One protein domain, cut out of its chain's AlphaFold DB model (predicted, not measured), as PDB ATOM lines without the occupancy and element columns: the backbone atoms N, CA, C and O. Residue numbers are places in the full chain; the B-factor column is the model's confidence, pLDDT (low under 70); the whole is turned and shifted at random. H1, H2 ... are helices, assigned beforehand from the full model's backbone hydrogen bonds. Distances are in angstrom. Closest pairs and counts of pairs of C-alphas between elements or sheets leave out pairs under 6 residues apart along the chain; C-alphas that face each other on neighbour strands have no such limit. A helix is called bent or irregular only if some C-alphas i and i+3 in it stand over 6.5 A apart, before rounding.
ATOM      1  N   LYS A   2     163.338 118.125 170.094       63.75
ATOM      2  CA  LYS A   2     162.964 118.892 171.306       63.75
ATOM      3  C   LYS A   2     163.829 120.141 171.566       63.75
ATOM      4  O   LYS A   2     163.327 121.126 172.083       63.75
ATOM      5  N   GLY A   3     165.104 120.128 171.166       75.56
ATOM      6  CA  GLY A   3     166.007 121.275 171.344       75.56
ATOM      7  C   GLY A   3     165.646 122.495 170.490       75.56
ATOM      8  O   GLY A   3     165.674 123.612 170.988       75.56
ATOM      9  N   LEU A   4     165.222 122.290 169.236       82.00
ATOM     10  CA  LEU A   4     164.827 123.397 168.352       82.00
ATOM     11  C   LEU A   4     163.585 124.130 168.865       82.00
ATOM     12  O   LEU A   4     163.517 125.350 168.763       82.00
ATOM     13  N   ILE A   5     162.641 123.411 169.481       81.50
ATOM     14  CA  ILE A   5     161.447 124.031 170.068       81.50
ATOM     15  C   ILE A   5     161.820 124.987 171.210       81.50
ATOM     16  O   ILE A   5     161.241 126.063 171.315       81.50
ATOM     17  N   LEU A   6     162.816 124.628 172.031       79.38
ATOM     18  CA  LEU A   6     163.291 125.473 173.130       79.38
ATOM     19  C   LEU A   6     163.992 126.727 172.608       79.38
ATOM     20  O   LEU A   6     163.794 127.805 173.158       79.38
ATOM     21  N   VAL A   7     164.765 126.595 171.529       83.94
ATOM     22  CA  VAL A   7     165.448 127.730 170.894       83.94
ATOM     23  C   VAL A   7     164.439 128.711 170.297       83.94
ATOM     24  O   VAL A   7     164.536 129.908 170.550       83.94
ATOM     25  N   VAL A   8     163.426 128.225 169.575       83.56
ATOM     26  CA  VAL A   8     162.362 129.081 169.014       83.56
ATOM     27  C   VAL A   8     161.560 129.764 170.120       83.56
ATOM     28  O   VAL A   8     161.256 130.951 170.017       83.56
ATOM     29  N   LEU A   9     161.261 129.047 171.205       81.00
ATOM     30  CA  LEU A   9     160.554 129.607 172.355       81.00
ATOM     31  C   LEU A   9     161.383 130.689 173.062       81.00
ATOM     32  O   LEU A   9     160.844 131.734 173.416       81.00
ATOM     33  N   ALA A  10     162.694 130.480 173.206       81.31
ATOM     34  CA  ALA A  10     163.609 131.466 173.774       81.31
ATOM     35  C   ALA A  10     163.728 132.722 172.895       81.31
ATOM     36  O   ALA A  10     163.680 133.834 173.413       81.31
ATOM     37  N   ILE A  11     163.826 132.559 171.571       82.06
ATOM     38  CA  ILE A  11     163.892 133.680 170.621       82.06
ATOM     39  C   ILE A  11     162.578 134.467 170.615       82.06
ATOM     40  O   ILE A  11     162.605 135.692 170.707       82.06
ATOM     41  N   GLY A  12     161.432 133.784 170.561       78.94
ATOM     42  CA  GLY A  12     160.120 134.433 170.624       78.94
ATOM     43  C   GLY A  12     159.921 135.195 171.935       78.94
ATOM     44  O   GLY A  12     159.441 136.328 171.931       78.94
ATOM     45  N   PHE A  13     160.372 134.616 173.049       78.31
ATOM     46  CA  PHE A  13     160.345 135.278 174.347       78.31
ATOM     47  C   PHE A  13     161.253 136.521 174.386       78.31
ATOM     48  O   PHE A  13     160.841 137.577 174.864       78.31
ATOM     49  N   PHE A  14     162.460 136.426 173.829       80.44
ATOM     50  CA  PHE A  14     163.408 137.539 173.761       80.44
ATOM     51  C   PHE A  14     162.894 138.690 172.886       80.44
ATOM     52  O   PHE A  14     162.985 139.856 173.271       80.44
ATOM     53  N   MET A  15     162.288 138.365 171.742       76.44
ATOM     54  CA  MET A  15     161.699 139.349 170.833       76.44
ATOM     55  C   MET A  15     160.520 140.085 171.490       76.44
ATOM     56  O   MET A  15     160.403 141.304 171.381       76.44
ATOM     57  N   PHE A  16     159.690 139.368 172.252       73.69
ATOM     58  CA  PHE A  16     158.577 139.957 172.997       73.69
ATOM     59  C   PHE A  16     159.042 140.809 174.195       73.69
ATOM     60  O   PHE A  16     158.455 141.852 174.491       73.69
ATOM     61  N   TYR A  17     160.132 140.407 174.859       75.94
ATOM     62  CA  TYR A  17     160.742 141.170 175.952       75.94
ATOM     63  C   TYR A  17     161.280 142.529 175.487       75.94
ATOM     64  O   TYR A  17     161.134 143.513 176.209       75.94
ATOM     65  N   GLN A  18     161.852 142.609 174.279       73.75
ATOM     66  CA  GLN A  18     162.330 143.879 173.721       73.75
ATOM     67  C   GLN A  18     161.197 144.870 173.430       73.75
ATOM     68  O   GLN A  18     161.374 146.069 173.630       73.75
ATOM     69  N   GLN A  19     160.036 144.390 172.971       75.25
ATOM     70  CA  GLN A  19     158.908 145.258 172.629       75.25
ATOM     71  C   GLN A  19     158.178 145.777 173.873       75.25
ATOM     72  O   GLN A  19     157.785 146.941 173.931       75.25
ATOM     73  N   SER A  20     157.981 144.916 174.871       77.44
ATOM     74  CA  SER A  20     157.265 145.287 176.087       77.44
ATOM     75  C   SER A  20     157.673 144.397 177.264       77.44
ATOM     76  O   SER A  20     157.002 143.398 177.557       77.44
ATOM     77  N   PRO A  21     158.750 144.759 177.984       75.00
ATOM     78  CA  PRO A  21     159.302 143.921 179.049       75.00
ATOM     79  C   PRO A  21     158.306 143.711 180.200       75.00
ATOM     80  O   PRO A  21     158.282 142.653 180.822       75.00
ATOM     81  N   MET A  22     157.426 144.687 180.436       77.81
ATOM     82  CA  MET A  22     156.404 144.660 181.486       77.81
ATOM     83  C   MET A  22     155.375 143.535 181.261       77.81
ATOM     84  O   MET A  22     155.133 142.726 182.153       77.81
ATOM     85  N   TYR A  23     154.843 143.403 180.039       79.12
ATOM     86  CA  TYR A  23     153.894 142.334 179.703       79.12
ATOM     87  C   TYR A  23     154.557 140.955 179.677       79.12
ATOM     88  O   TYR A  23     153.941 139.975 180.097       79.12
ATOM     89  N   ALA A  24     155.820 140.868 179.249       79.06
ATOM     90  CA  ALA A  24     156.575 139.617 179.264       79.06
ATOM     91  C   ALA A  24     156.707 139.052 180.692       79.06
ATOM     92  O   ALA A  24     156.461 137.866 180.919       79.06
ATOM     93  N   ILE A  25     157.023 139.916 181.662       80.50
ATOM     94  CA  ILE A  25     157.130 139.547 183.081       80.50
ATOM     95  C   ILE A  25     155.776 139.088 183.634       80.50
ATOM     96  O   ILE A  25     155.713 138.068 184.322       80.50
ATOM     97  N   ILE A  26     154.686 139.787 183.297       84.06
ATOM     98  CA  ILE A  26     153.330 139.414 183.731       84.06
ATOM     99  C   ILE A  26     152.954 138.022 183.204       84.06
ATOM    100  O   ILE A  26     152.481 137.181 183.968       84.06
ATOM    101  N   ILE A  27     153.208 137.750 181.922       84.62
ATOM    102  CA  ILE A  27     152.897 136.456 181.299       84.62
ATOM    103  C   ILE A  27     153.702 135.329 181.953       84.62
ATOM    104  O   ILE A  27     153.123 134.305 182.319       84.62
ATOM    105  N   ILE A  28     155.008 135.517 182.176       85.44
ATOM    106  CA  ILE A  28     155.826 134.541 182.915       85.44
ATOM    107  C   ILE A  28     155.258 134.306 184.314       85.44
ATOM    108  O   ILE A  28     155.133 133.156 184.733       85.44
ATOM    109  N   GLY A  29     154.900 135.376 185.028       86.69
ATOM    110  CA  GLY A  29     154.328 135.288 186.368       86.69
ATOM    111  C   GLY A  29     153.073 134.417 186.399       86.69
ATOM    112  O   GLY A  29     152.953 133.541 187.255       86.69
ATOM    113  N   ILE A  30     152.186 134.581 185.414       88.88
ATOM    114  CA  ILE A  30     150.971 133.765 185.265       88.88
ATOM    115  C   ILE A  30     151.320 132.303 184.971       88.88
ATOM    116  O   ILE A  30     150.748 131.404 185.589       88.88
ATOM    117  N   PHE A  31     152.274 132.039 184.074       87.62
ATOM    118  CA  PHE A  31     152.705 130.672 183.767       87.62
ATOM    119  C   PHE A  31     153.341 129.976 184.974       87.62
ATOM    120  O   PHE A  31     153.041 128.812 185.231       87.62
ATOM    121  N   ILE A  32     154.177 130.678 185.742       87.25
ATOM    122  CA  ILE A  32     154.803 130.148 186.958       87.25
ATOM    123  C   ILE A  32     153.741 129.882 188.026       87.25
ATOM    124  O   ILE A  32     153.697 128.782 188.577       87.25
ATOM    125  N   ALA A  33     152.856 130.845 188.292       84.94
ATOM    126  CA  ALA A  33     151.790 130.696 189.280       84.94
ATOM    127  C   ALA A  33     150.827 129.560 188.903       84.94
ATOM    128  O   ALA A  33     150.517 128.706 189.735       84.94
ATOM    129  N   GLY A  34     150.416 129.493 187.634       86.88
ATOM    130  CA  GLY A  34     149.578 128.420 187.104       86.88
ATOM    131  C   GLY A  34     150.264 127.056 187.170       86.88
ATOM    132  O   GLY A  34     149.649 126.073 187.584       86.88
ATOM    133  N   TYR A  35     151.557 126.984 186.844       83.38
ATOM    134  CA  TYR A  35     152.337 125.755 186.968       83.38
ATOM    135  C   TYR A  35     152.432 125.289 188.426       83.38
ATOM    136  O   TYR A  35     152.194 124.113 188.703       83.38
ATOM    137  N   ILE A  36     152.718 126.197 189.363       81.56
ATOM    138  CA  ILE A  36     152.751 125.897 190.802       81.56
ATOM    139  C   ILE A  36     151.377 125.414 191.276       81.56
ATOM    140  O   ILE A  36     151.306 124.420 191.994       81.56
ATOM    141  N   PHE A  37     150.292 126.052 190.832       81.44
ATOM    142  CA  PHE A  37     148.921 125.686 191.191       81.44
ATOM    143  C   PHE A  37     148.504 124.306 190.653       81.44
ATOM    144  O   PHE A  37     147.891 123.502 191.355       81.44
ATOM    145  N   VAL A  38     148.854 123.985 189.407       82.31
ATOM    146  CA  VAL A  38     148.577 122.658 188.833       82.31
ATOM    147  C   VAL A  38     149.456 121.590 189.491       82.31
ATOM    148  O   VAL A  38     148.989 120.479 189.763       82.31
ATOM    149  N   LYS A  39     150.716 121.918 189.790       70.94
ATOM    150  CA  LYS A  39     151.652 121.014 190.466       70.94
ATOM    151  C   LYS A  39     151.233 120.730 191.909       70.94
ATOM    152  O   LYS A  39     151.295 119.572 192.316       70.94
ATOM    153  N   SER A  40     150.749 121.730 192.645       63.84
ATOM    154  CA  SER A  40     150.247 121.561 194.015       63.84
ATOM    155  C   SER A  40     148.953 120.747 194.082       63.84
ATOM    156  O   SER A  40     148.687 120.107 195.094       63.84
ATOM    157  N   ARG A  41     148.159 120.710 193.001       66.62
ATOM    158  CA  ARG A  41     146.996 119.814 192.904       66.62
ATOM    159  C   ARG A  41     147.356 118.371 192.553       66.62
ATOM    160  O   ARG A  41     146.695 117.463 193.036       66.62
ATOM    161  N   LYS A  42     148.366 118.142 191.704       61.03
ATOM    162  CA  LYS A  42     148.784 116.778 191.312       61.03
ATOM    163  C   LYS A  42     149.669 116.090 192.350       61.03
ATOM    164  O   LYS A  42     149.640 114.872 192.461       61.03
ATOM    165  N   SER A  43     150.454 116.859 193.092       52.72
ATOM    166  CA  SER A  43     151.235 116.391 194.230       52.72
ATOM    167  C   SER A  43     150.568 116.975 195.462       52.72
ATOM    168  O   SER A  43     150.787 118.148 195.742       52.72
ATOM    169  N   GLY A  44     149.731 116.199 196.160       52.28
ATOM    170  CA  GLY A  44     148.964 116.609 197.351       52.28
ATOM    171  C   GLY A  44     149.811 116.981 198.578       52.28
ATOM    172  O   GLY A  44     149.454 116.679 199.708       52.28
TER     173      GLY A  44
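Overview. This is residues 2 to 44 of the 110 residues of an uncharacterized protein of marine sediment metagenome (UniProt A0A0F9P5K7). Two long helices, H1 and H2, meet near the tight turn at Ser 20 and spread apart from there as an open V, flat in outline. The two arms pack on each other only close to that corner; residues 2 to 12 of H1 and residues 29 to 44, most of them in H2, stick out free. The printed part has 43 residues with two named helices, H1 then H2, and no named strand; its class is all helix. It is loose, with a radius of gyration of the C-alphas of 13.2 A, and spans 38 by 28 by 5 A.

Along the chain. H1 takes residues 2 to 19, beginning at C-alpha 2 at (162.964, 118.892, 171.306), and is 26.7 A long from first to last C-alpha. H2, the longest helix, takes residues 21 to 42 and is 31.6 A long. It begins at C-alpha 21 at (159.302, 143.921, 179.049) and ends at C-alpha 42 at (148.784, 116.778, 191.312).

Arrangement. H1 and H2 form a helical hairpin, two helices in succession that touch and run opposite ways. Their lines stand at a steep tilt of 44 degrees. They touch with residues 13 to 17 of H1 and residues 23 to 24 of H2 alone. The closest C-alphas of the two are those of Tyr 17 and Ala 24, 5.5 A apart, while the centres are 17.1 A apart. In H2 every O i to N i+4 pair is within hydrogen-bond range; in H1, 13 of 14 are. Neither helix is bent.

Size, cuts and confidence. The C-alphas farthest apart are those of Gln 19 and Gly 44, at 39.1 A. The printed part has no cut, and the link from H1 to H2 is tight. The mean pLDDT of the printed part is 77.9; residue 2 and residues 40 to 44 are under 70.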